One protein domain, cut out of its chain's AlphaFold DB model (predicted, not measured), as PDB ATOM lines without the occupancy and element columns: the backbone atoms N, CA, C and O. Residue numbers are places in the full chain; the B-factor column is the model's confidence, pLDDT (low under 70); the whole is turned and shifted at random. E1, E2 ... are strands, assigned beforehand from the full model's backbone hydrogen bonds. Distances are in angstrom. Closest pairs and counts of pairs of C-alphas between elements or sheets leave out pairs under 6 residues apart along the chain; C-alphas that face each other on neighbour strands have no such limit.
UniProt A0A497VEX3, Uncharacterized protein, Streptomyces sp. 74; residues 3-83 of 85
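This is residues 3 to 83 of the 85 residues of an uncharacterized protein of Streptomyces sp. 74 (UniProt A0A497VEX3). Two small antiparallel sheets make the arms of an open V: E1, E2 and E5 form one arm, and E3, E4, E6, E7 and E8 form the other. The arms join at a corner where E2 turns into E3 around Ile 27, and the links from E4 to E5 and from E5 to E6 also pass from arm to arm. The printed part has 81 residues with no named helix and eight named strands, E1 to E8 in order along the chain; the sheet orders are E1 - E2 - E5 and E3 - E4 - E6 - E7 - E8, and the class is all strand. It is only just loose, close to compact, with a radius of gyration of the C-alphas of 14.5 A, and elongated, with spans of 41 by 26 by 21 A.

Find C-alpha 3 at (153.015, 232.160, 203.494); from there E1, residues 3 to 9, runs 20.2 A between its first and last C-alphas. After nine residues, look for E2, residues 19 to 26, the longest strand by residues, 22.4 A long, which ends with C-alpha 26 at (157.211, 227.107, 203.893). One residue on comes E3, residues 28 to 31, 7.6 A, and then E4, residues 35 to 38, 10.1 A. Go on to E5, residues 42 to 47, 14.8 A, and past ten residues to E6, residues 58 to 64, 18.7 A. E7, residues 67 to 72, is 16.8 A long, and E8, residues 78 to 82, is 13.4 A long, ending with C-alpha 82 at (142.325, 223.440, 185.081).

Begin with the hairpin of E1 and E2, antiparallel at 157 degrees, where C-alphas 5 and 23 face each other at 4.7 A; N 8 and O 20 are 2.9 A apart, within hydrogen-bond range. On the other side of E2 look for E5, antiparallel at 159 degrees, with N 23 and O 45 at 2.9 A. This sheet is strongly twisted, with C-alphas up to 4.6 A off its best plane. E2 runs on into E3 across a break of one residue, at 79 degrees, and these two strands meet only through their link. Near this corner the closest C-alphas of E2 and E4, those of Ala 26 and Val 38, are 6.6 A apart. E3 and E4 form a hairpin at 171 degrees, with N 29 and O 37 at 2.9 A. E4 and E6 are antiparallel at 166 degrees, with N 36 and O 60 at 2.9 A. From E6 follow a meander, each strand the antiparallel neighbour of the one before, through E7 and E8. Its hairpins are E6 and E7 at 157 degrees, with N 61 and O 69 at 2.8 A, and E7 and E8 at 159 degrees, with N 70 and O 79 at 2.8 A. From edge strand E3 to edge strand E8 the strands' lines turn by 62 degrees. Between the two sheets, E1 is apart from E3, E4, E6, E7 and E8.

Look to Glu 13 and Ser 33 for the two C-alphas farthest apart, at 43.5 A; those of Thr 3 and Arg 83, the first and last printed, are 22.0 A apart. The printed part has no cut, and no link is long; E1 to E2 and E5 to E6 are short links, and the others are tight. The mean pLDDT of the printed part is 90.0; you will find values under 70 at residues 12 to 17, between E1 and E2, and at residues 73 to 75, between E7 and E8.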
ATOM      1  N   THR A   3     154.273 232.421 202.793       96.81
ATOM      2  CA  THR A   3     153.015 232.160 203.494       96.81
ATOM      3  C   THR A   3     152.068 231.517 202.492       96.81
ATOM      4  O   THR A   3     151.931 232.031 201.383       96.81
ATOM      5  N   LEU A   4     151.449 230.403 202.870       95.38
ATOM      6  CA  LEU A   4     150.443 229.713 202.066       95.38
ATOM      7  C   LEU A   4     149.115 229.763 202.814       95.38
ATOM      8  O   LEU A   4     149.113 229.651 204.041       95.38
ATOM      9  N   THR A   5     148.016 229.896 202.083       96.06
ATOM     10  CA  THR A   5     146.669 229.971 202.646       96.06
ATOM     11  C   THR A   5     145.773 228.952 201.962       96.06
ATOM     12  O   THR A   5     145.849 228.795 200.743       96.06
ATOM     13  N   ALA A   6     144.944 228.264 202.742       93.56
ATOM     14  CA  ALA A   6     143.915 227.369 202.239       93.56
ATOM     15  C   ALA A   6     142.611 227.591 203.008       93.56
ATOM     16  O   ALA A   6     142.607 227.519 204.235       93.56
ATOM     17  N   ASP A   7     141.528 227.817 202.269       92.56
ATOM     18  CA  ASP A   7     140.173 227.910 202.800       92.56
ATOM     19  C   ASP A   7     139.409 226.650 202.394       92.56
ATOM     20  O   ASP A   7     139.234 226.379 201.203       92.56
ATOM     21  N   ASN A   8     138.988 225.856 203.377       84.44
ATOM     22  CA  ASN A   8     138.328 224.570 203.147       84.44
ATOM     23  C   ASN A   8     136.965 224.523 203.847       84.44
ATOM     24  O   ASN A   8     136.851 225.001 204.972       84.44
ATOM     25  N   PRO A   9     135.931 223.913 203.249       87.62
ATOM     26  CA  PRO A   9     134.684 223.644 203.956       87.62
ATOM     27  C   PRO A   9     134.922 222.754 205.180       87.62
ATOM     28  O   PRO A   9     135.642 221.756 205.100       87.62
ATOM     29  N   ILE A  10     134.290 223.087 206.302       82.50
ATOM     30  CA  ILE A  10     134.246 222.219 207.479       82.50
ATOM     31  C   ILE A  10     133.136 221.179 207.264       82.50
ATOM     32  O   ILE A  10     132.063 221.534 206.767       82.50
ATOM     33  N   PRO A  11     133.347 219.898 207.627       76.44
ATOM     34  CA  PRO A  11     132.297 218.888 207.560       76.44
ATOM     35  C   PRO A  11     131.024 219.346 208.285       76.44
ATOM     36  O   PRO A  11     131.079 219.799 209.429       76.44
ATOM     37  N   ALA A  12     129.871 219.186 207.624       64.31
ATOM     38  CA  ALA A  12     128.574 219.702 208.081       64.31
ATOM     39  C   ALA A  12     128.161 219.219 209.487       64.31
ATOM     40  O   ALA A  12     127.399 219.899 210.168       64.31
ATOM     41  N   GLU A  13     128.707 218.084 209.931       65.38
ATOM     42  CA  GLU A  13     128.550 217.514 211.278       65.38
ATOM     43  C   GLU A  13     129.012 218.471 212.397       65.38
ATOM     44  O   GLU A  13     128.561 218.350 213.532       65.38
ATOM     45  N   SER A  14     129.921 219.411 212.102       62.28
ATOM     46  CA  SER A  14     130.471 220.348 213.094       62.28
ATOM     47  C   SER A  14     129.702 221.670 213.143       62.28
ATOM     48  O   SER A  14     129.369 222.143 214.225       62.28
ATOM     49  N   THR A  15     129.397 222.248 211.979       62.81
ATOM     50  CA  THR A  15     128.688 223.530 211.819       62.81
ATOM     51  C   THR A  15     128.343 223.716 210.334       62.81
ATOM     52  O   THR A  15     129.276 223.852 209.534       62.81
ATOM     53  N   PRO A  16     127.059 223.732 209.926       65.00
ATOM     54  CA  PRO A  16     126.703 223.963 208.528       65.00
ATOM     55  C   PRO A  16     127.266 225.307 208.036       65.00
ATOM     56  O   PRO A  16     127.255 226.297 208.766       65.00
ATOM     57  N   ASP A  17     127.810 225.304 206.818       67.81
ATOM     58  CA  ASP A  17     128.374 226.459 206.095       67.81
ATOM     59  C   ASP A  17     129.629 227.120 206.693       67.81
ATOM     60  O   ASP A  17     130.039 228.198 206.256       67.81
ATOM     61  N   SER A  18     130.292 226.483 207.661       79.75
ATOM     62  CA  SER A  18     131.556 227.008 208.190       79.75
ATOM     63  C   SER A  18     132.748 226.607 207.323       79.75
ATOM     64  O   SER A  18     132.816 225.503 206.783       79.75
ATOM     65  N   THR A  19     133.711 227.516 207.200       88.31
ATOM     66  CA  THR A  19     134.977 227.295 206.495       88.31
ATOM     67  C   THR A  19     136.122 227.322 207.495       88.31
ATOM     68  O   THR A  19     136.064 228.035 208.494       88.31
ATOM     69  N   CYS A  20     137.142 226.510 207.247       89.25
ATOM     70  CA  CYS A  20     138.399 226.561 207.960       89.25
ATOM     71  C   CYS A  20     139.407 227.360 207.137       89.25
ATOM     72  O   CYS A  20     139.641 227.033 205.972       89.25
ATOM     73  N   HIS A  21     140.019 228.359 207.770       95.00
ATOM     74  CA  HIS A  21     141.130 229.128 207.232       95.00
ATOM     75  C   HIS A  21     142.453 228.613 207.803       95.00
ATOM     76  O   HIS A  21     142.732 228.768 208.994       95.00
ATOM     77  N   CYS A  22     143.291 228.030 206.951       96.75
ATOM     78  CA  CYS A  22     144.608 227.529 207.319       96.75
ATOM     79  C   CYS A  22     145.714 228.422 206.752       96.75
ATOM     80  O   CYS A  22     145.760 228.678 205.547       96.75
ATOM     81  N   VAL A  23     146.656 228.826 207.605       97.62
ATOM     82  CA  VAL A  23     147.872 229.550 207.216       97.62
ATOM     83  C   VAL A  23     149.089 228.688 207.512       97.62
ATOM     84  O   VAL A  23     149.259 228.201 208.629       97.62
ATOM     85  N   PHE A  24     149.981 228.562 206.533       97.81
ATOM     86  CA  PHE A  24     151.194 227.756 206.634       97.81
ATOM     87  C   PHE A  24     152.447 228.577 206.349       97.81
ATOM     88  O   PHE A  24     152.418 229.563 205.602       97.81
ATOM     89  N   LYS A  25     153.580 228.126 206.893       98.25
ATOM     90  CA  LYS A  25     154.915 228.610 206.521       98.25
ATOM     91  C   LYS A  25     155.676 227.540 205.762       98.25
ATOM     92  O   LYS A  25     155.675 226.379 206.151       98.25
ATOM     93  N   ALA A  26     156.350 227.964 204.698       97.50
ATOM     94  CA  ALA A  26     157.211 227.107 203.893       97.50
ATOM     95  C   ALA A  26     158.373 227.902 203.280       97.50
ATOM     96  O   ALA A  26     158.430 229.140 203.334       97.50
ATOM     97  N   ILE A  27     159.306 227.188 202.661       97.62
ATOM     98  CA  ILE A  27     160.442 227.752 201.937       97.62
ATOM     99  C   ILE A  27     160.248 227.492 200.443       97.62
ATOM    100  O   ILE A  27     159.928 226.381 200.030       97.62
ATOM    101  N   LEU A  28     160.474 228.524 199.630       96.62
ATOM    102  CA  LEU A  28     160.625 228.377 198.186       96.62
ATOM    103  C   LEU A  28     162.024 227.821 197.915       96.62
ATOM    104  O   LEU A  28     163.008 228.520 198.150       96.62
ATOM    105  N   THR A  29     162.117 226.564 197.493       96.50
ATOM    106  CA  THR A  29     163.397 225.852 197.365       96.50
ATOM    107  C   THR A  29     163.936 225.847 195.940       96.50
ATOM    108  O   THR A  29     165.146 225.753 195.759       96.50
ATOM    109  N   ALA A  30     163.073 225.991 194.931       96.00
ATOM    110  CA  ALA A  30     163.482 226.152 193.539       96.00
ATOM    111  C   ALA A  30     162.436 226.928 192.726       96.00
ATOM    112  O   ALA A  30     161.240 226.863 193.018       96.00
ATOM    113  N   VAL A  31     162.896 227.629 191.689       96.62
ATOM    114  CA  VAL A  31     162.064 228.353 190.717       96.62
ATOM    115  C   VAL A  31     162.661 228.175 189.328       96.62
ATOM    116  O   VAL A  31     163.868 228.327 189.143       96.62
ATOM    117  N   THR A  32     161.812 227.891 188.350       95.81
ATOM    118  CA  THR A  32     162.130 227.913 186.921       95.81
ATOM    119  C   THR A  32     161.094 228.762 186.179       95.81
ATOM    120  O   THR A  32     160.197 229.340 186.791       95.81
ATOM    121  N   SER A  33     161.197 228.847 184.851       94.25
ATOM    122  CA  SER A  33     160.198 229.536 184.023       94.25
ATOM    123  C   SER A  33     158.809 228.890 184.063       94.25
ATOM    124  O   SER A  33     157.825 229.568 183.782       94.25
ATOM    125  N   SER A  34     158.716 227.599 184.394       94.88
ATOM    126  CA  SER A  34     157.466 226.833 184.364       94.88
ATOM    127  C   SER A  34     157.174 226.069 185.651       94.88
ATOM    128  O   SER A  34     156.155 225.393 185.721       94.88
ATOM    129  N   SER A  35     158.027 226.140 186.674       96.19
ATOM    130  CA  SER A  35     157.841 225.358 187.896       96.19
ATOM    131  C   SER A  35     158.353 226.066 189.144       96.19
ATOM    132  O   SER A  35     159.339 226.803 189.103       96.19
ATOM    133  N   ILE A  36     157.696 225.805 190.273       96.12
ATOM    134  CA  ILE A  36     158.177 226.171 191.602       96.12
ATOM    135  C   ILE A  36     158.183 224.946 192.513       96.12
ATOM    136  O   ILE A  36     157.261 224.130 192.484       96.12
ATOM    137  N   ARG A  37     159.213 224.841 193.354       95.81
ATOM    138  CA  ARG A  37     159.295 223.835 194.415       95.81
ATOM    139  C   ARG A  37     159.169 224.503 195.770       95.81
ATOM    140  O   ARG A  37     159.899 225.445 196.084       95.81
ATOM    141  N   VAL A  38     158.255 223.986 196.575       95.94
ATOM    142  CA  VAL A  38     157.991 224.426 197.940       95.94
ATOM    143  C   VAL A  38     158.387 223.292 198.881       95.94
ATOM    144  O   VAL A  38     158.111 222.124 198.609       95.94
ATOM    145  N   SER A  39     159.095 223.619 199.962       96.00
ATOM    146  CA  SER A  39     159.406 222.653 201.023       96.00
ATOM    147  C   SER A  39     158.133 222.112 201.678       96.00
ATOM    148  O   SER A  39     157.047 222.645 201.456       96.00
ATOM    149  N   ALA A  40     158.280 221.122 202.564       95.81
ATOM    150  CA  ALA A  40     157.228 220.819 203.531       95.81
ATOM    151  C   ALA A  40     156.794 222.106 204.255       95.81
ATOM    152  O   ALA A  40     157.617 223.013 204.476       95.81
ATOM    153  N   SER A  41     155.501 222.202 204.544       96.25
ATOM    154  CA  SER A  41     154.870 223.361 205.159       96.25
ATOM    155  C   SER A  41     154.361 223.015 206.553       96.25
ATOM    156  O   SER A  41     153.836 221.932 206.788       96.25
ATOM    157  N   THR A  42     154.501 223.957 207.480       97.25
ATOM    158  CA  THR A  42     154.029 223.795 208.860       97.25
ATOM    159  C   THR A  42     152.862 224.731 209.120       97.25
ATOM    160  O   THR A  42     152.891 225.889 208.680       97.25
ATOM    161  N   VAL A  43     151.845 224.245 209.833       97.69
ATOM    162  CA  VAL A  43     150.706 225.059 210.274       97.69
ATOM    163  C   VAL A  43     151.217 226.202 211.150       97.69
ATOM    164  O   VAL A  43     151.833 225.993 212.191       97.69
ATOM    165  N   ALA A  44     150.951 227.433 210.723       97.25
ATOM    166  CA  ALA A  44     151.213 228.634 211.506       97.25
ATOM    167  C   ALA A  44     149.975 229.052 212.307       97.25
ATOM    168  O   ALA A  44     150.096 229.480 213.453       97.25
ATOM    169  N   SER A  45     148.792 228.916 211.707       96.38
ATOM    170  CA  SER A  45     147.504 229.124 212.368       96.38
ATOM    171  C   SER A  45     146.387 228.404 211.616       96.38
ATOM    172  O   SER A  45     146.467 228.229 210.400       96.38
ATOM    173  N   GLY A  46     145.336 228.026 212.338       93.69
ATOM    174  CA  GLY A  46     144.094 227.496 211.782       93.69
ATOM    175  C   GLY A  46     142.901 228.071 212.535       93.69
ATOM    176  O   GLY A  46     142.946 228.133 213.765       93.69
ATOM    177  N   ASP A  47     141.873 228.496 211.807       91.00
ATOM    178  CA  ASP A  47     140.612 228.974 212.376       91.00
ATOM    179  C   ASP A  47     139.427 228.241 211.726       91.00
ATOM    180  O   ASP A  47     139.242 228.383 210.517       91.00
ATOM    181  N   PRO A  48     138.658 227.424 212.471       90.25
ATOM    182  CA  PRO A  48     138.910 227.015 213.851       90.25
ATOM    183  C   PRO A  48     140.154 226.118 213.976       90.25
ATOM    184  O   PRO A  48     140.594 225.464 213.025       90.25
ATOM    185  N   ALA A  49     140.731 226.072 215.178       88.38
ATOM    186  CA  ALA A  49     141.901 225.244 215.458       88.38
ATOM    187  C   ALA A  49     141.583 223.739 215.330       88.38
ATOM    188  O   ALA A  49     140.479 223.298 215.637       88.38
ATOM    189  N   GLY A  50     142.575 222.941 214.921       87.50
ATOM    190  CA  GLY A  50     142.470 221.474 214.835       87.50
ATOM    191  C   GLY A  50     142.047 220.914 213.471       87.50
ATOM    192  O   GLY A  50     142.072 219.700 213.295       87.50
ATOM    193  N   TYR A  51     141.721 221.770 212.501       88.69
ATOM    194  CA  TYR A  51     141.306 221.358 211.150       88.69
ATOM    195  C   TYR A  51     142.430 221.396 210.099       88.69
ATOM    196  O   TYR A  51     142.232 220.955 208.970       88.69
ATOM    197  N   CYS A  52     143.612 221.904 210.456       93.00
ATOM    198  CA  CYS A  52     144.764 222.014 209.562       93.00
ATOM    199  C   CYS A  52     145.848 221.005 209.956       93.00
ATOM    200  O   CYS A  52     146.148 220.848 211.141       93.00
ATOM    201  N   THR A  53     146.484 220.382 208.968       93.25
ATOM    202  CA  THR A  53     147.639 219.490 209.145       93.25
ATOM    203  C   THR A  53     148.827 220.003 208.350       93.25
ATOM    204  O   THR A  53     148.638 220.624 207.304       93.25
ATOM    205  N   ASP A  54     150.043 219.727 208.821       95.00
ATOM    206  CA  ASP A  54     151.267 220.029 208.073       95.00
ATOM    207  C   ASP A  54     151.219 219.423 206.663       95.00
ATOM    208  O   ASP A  54     150.595 218.384 206.431       95.00
ATOM    209  N   GLY A  55     151.845 220.114 205.711       92.56
ATOM    210  CA  GLY A  55     151.842 219.744 204.303       92.56
ATOM    211  C   GLY A  55     153.185 219.193 203.843       92.56
ATOM    212  O   GLY A  55     154.250 219.652 204.261       92.56
ATOM    213  N   ASP A  56     153.137 218.246 202.912       94.06
ATOM    214  CA  ASP A  56     154.337 217.699 202.286       94.06
ATOM    215  C   ASP A  56     154.998 218.675 201.307       94.06
ATOM    216  O   ASP A  56     154.374 219.581 200.739       94.06
ATOM    217  N   ALA A  57     156.287 218.439 201.049       94.75
ATOM    218  CA  ALA A  57     157.003 219.126 199.985       94.75
ATOM    219  C   ALA A  57     156.308 218.901 198.638       94.75
ATOM    220  O   ALA A  57     155.902 217.787 198.295       94.75
ATOM    221  N   THR A  58     156.166 219.986 197.881       94.62
ATOM    222  CA  THR A  58     155.315 220.023 196.695       94.62
ATOM    223  C   THR A  58     156.015 220.745 195.551       94.62
ATOM    224  O   THR A  58     156.611 221.810 195.731       94.62
ATOM    225  N   THR A  59     155.890 220.189 194.348       95.81
ATOM    226  CA  THR A  59     156.274 220.852 193.099       95.81
ATOM    227  C   THR A  59     155.020 221.240 192.324       95.81
ATOM    228  O   THR A  59     154.127 220.417 192.118       95.81
ATOM    229  N   LEU A  60     154.966 222.497 191.893       95.50
ATOM    230  CA  LEU A  60     153.937 223.028 191.006       95.50
ATOM    231  C   LEU A  60     154.561 223.274 189.635       95.50
ATOM    232  O   LEU A  60     155.614 223.905 189.555       95.50
ATOM    233  N   THR A  61     153.919 222.798 188.572       96.69
ATOM    234  CA  THR A  61     154.402 222.935 187.194       96.69
ATOM    235  C   THR A  61     153.279 223.416 186.284       96.69
ATOM    236  O   THR A  61     152.184 222.860 186.281       96.69
ATOM    237  N   LEU A  62     153.548 224.462 185.511       95.62
ATOM    238  CA  LEU A  62     152.708 224.914 184.411       95.62
ATOM    239  C   LEU A  62     152.963 223.993 183.213       95.62
ATOM    240  O   LEU A  62     154.047 224.023 182.635       95.62
ATOM    241  N   GLU A  63     151.975 223.173 182.854       92.38
ATOM    242  CA  GLU A  63     152.113 222.178 181.775       92.38
ATOM    243  C   GLU A  63     151.724 222.740 180.393       92.38
ATOM    244  O   GLU A  63     151.989 222.112 179.374       92.38
ATOM    245  N   GLY A  64     151.120 223.934 180.347       87.12
ATOM    246  CA  GLY A  64     150.488 224.494 179.147       87.12
ATOM    247  C   GLY A  64     148.960 224.411 179.219       87.12
ATOM    248  O   GLY A  64     148.405 223.938 180.208       87.12
ATOM    249  N   ASP A  65     148.268 224.941 178.209       87.00
ATOM    250  CA  ASP A  65     146.805 224.837 178.052       87.00
ATOM    251  C   ASP A  65     145.976 225.255 179.280       87.00
ATOM    252  O   ASP A  65     144.924 224.692 179.575       87.00
ATOM    253  N   ASN A  66     146.450 226.269 180.014       90.38
ATOM    254  CA  ASN A  66     145.840 226.741 181.262       90.38
ATOM    255  C   ASN A  66     145.721 225.656 182.352       90.38
ATOM    256  O   ASN A  66     144.810 225.705 183.184       90.38
ATOM    257  N   THR A  67     146.647 224.694 182.364       95.50
ATOM    258  CA  THR A  67     146.723 223.642 183.380       95.50
ATOM    259  C   THR A  67     147.913 223.827 184.319       95.50
ATOM    260  O   THR A  67     148.984 224.310 183.936       95.50
ATOM    261  N   LEU A  68     147.713 223.438 185.578       96.19
ATOM    262  CA  LEU A  68     148.732 223.426 186.621       96.19
ATOM    263  C   LEU A  68     148.803 222.023 187.219       96.19
ATOM    264  O   LEU A  68     147.822 221.541 187.783       96.19
ATOM    265  N   ARG A  69     149.961 221.373 187.134       95.62
ATOM    266  CA  ARG A  69     150.221 220.097 187.798       95.62
ATOM    267  C   ARG A  69     150.816 220.343 189.177       95.62
ATOM    268  O   ARG A  69     151.757 221.120 189.322       95.62
ATOM    269  N   ARG A  70     150.301 219.644 190.182       95.62
ATOM    270  CA  ARG A  70     150.854 219.577 191.535       95.62
ATOM    271  C   ARG A  70     151.259 218.146 191.832       95.62
ATOM    272  O   ARG A  70     150.428 217.255 191.707       95.62
ATOM    273  N   ALA A  71     152.500 217.945 192.251       94.75
ATOM    274  CA  ALA A  71     152.997 216.652 192.707       94.75
ATOM    275  C   ALA A  71     153.610 216.791 194.104       94.75
ATOM    276  O   ALA A  71     154.379 217.729 194.338       94.75
ATOM    277  N   ASN A  72     153.270 215.874 195.010       87.44
ATOM    278  CA  ASN A  72     153.931 215.746 196.309       87.44
ATOM    279  C   ASN A  72     154.980 214.623 196.266       87.44
ATOM    280  O   ASN A  72     154.798 213.592 195.618       87.44
ATOM    281  N   ASP A  73     156.116 214.834 196.934       68.75
ATOM    282  CA  ASP A  73     157.233 213.878 196.882       68.75
ATOM    283  C   ASP A  73     156.970 212.618 197.731       68.75
ATOM    284  O   ASP A  73     157.566 211.570 197.491       68.75
ATOM    285  N   ALA A  74     156.100 212.717 198.741       69.25
ATOM    286  CA  ALA A  74     155.955 211.703 199.783       69.25
ATOM    287  C   ALA A  74     154.915 210.610 199.465       69.25
ATOM    288  O   ALA A  74     155.085 209.472 199.900       69.25
ATOM    289  N   HIS A  75     153.874 210.914 198.683       66.56
ATOM    290  CA  HIS A  75     152.728 210.010 198.484       66.56
ATOM    291  C   HIS A  75     152.491 209.601 197.021       66.56
ATOM    292  O   HIS A  75     151.512 208.916 196.728       66.56
ATOM    293  N   SER A  76     153.384 209.977 196.095       72.75
ATOM    294  CA  SER A  76     153.180 209.817 194.640       72.75
ATOM    295  C   SER A  76     151.852 210.407 194.141       72.75
ATOM    296  O   SER A  76     151.350 210.018 193.086       72.75
ATOM    297  N   GLU A  77     151.257 211.338 194.888       83.75
ATOM    298  CA  GLU A  77     150.003 211.969 194.509       83.75
ATOM    299  C   GLU A  77     150.305 213.041 193.468       83.75
ATOM    300  O   GLU A  77     151.195 213.884 193.625       83.75
ATOM    301  N   THR A  78     149.543 213.012 192.384       91.31
ATOM    302  CA  THR A  78     149.582 214.048 191.360       91.31
ATOM    303  C   THR A  78     148.169 214.533 191.105       91.31
ATOM    304  O   THR A  78     147.274 213.739 190.822       91.31
ATOM    305  N   LEU A  79     147.984 215.847 191.181       94.00
ATOM    306  CA  LEU A  79     146.747 216.522 190.817       94.00
ATOM    307  C   LEU A  79     147.002 217.454 189.640       94.00
ATOM    308  O   LEU A  79     148.045 218.105 189.564       94.00
ATOM    309  N   THR A  80     146.016 217.559 188.759       95.00
ATOM    310  CA  THR A  80     146.022 218.522 187.659       95.00
ATOM    311  C   THR A  80     144.842 219.458 187.828       95.00
ATOM    312  O   THR A  80     143.692 219.025 187.845       95.00
ATOM    313  N   TYR A  81     145.134 220.747 187.947       94.38
ATOM    314  CA  TYR A  81     144.142 221.808 187.984       94.38
ATOM    315  C   TYR A  81     143.947 222.374 186.588       94.38
ATOM    316  O   TYR A  81     144.915 222.631 185.872       94.38
ATOM    317  N   THR A  82     142.697 222.631 186.236       95.06
ATOM    318  CA  THR A  82     142.325 223.440 185.081       95.06
ATOM    319  C   THR A  82     141.932 224.828 185.561       95.06
ATOM    320  O   THR A  82     141.237 224.984 186.569       95.06
ATOM    321  N   ARG A  83     142.392 225.863 184.855       92.12
ATOM    322  CA  ARG A  83     141.954 227.231 185.127       92.12
ATOM    323  C   ARG A  83     140.440 227.309 184.920       92.12
ATOM    324  O   ARG A  83     139.942 226.946 183.855       92.12
TER     325      ARG A  83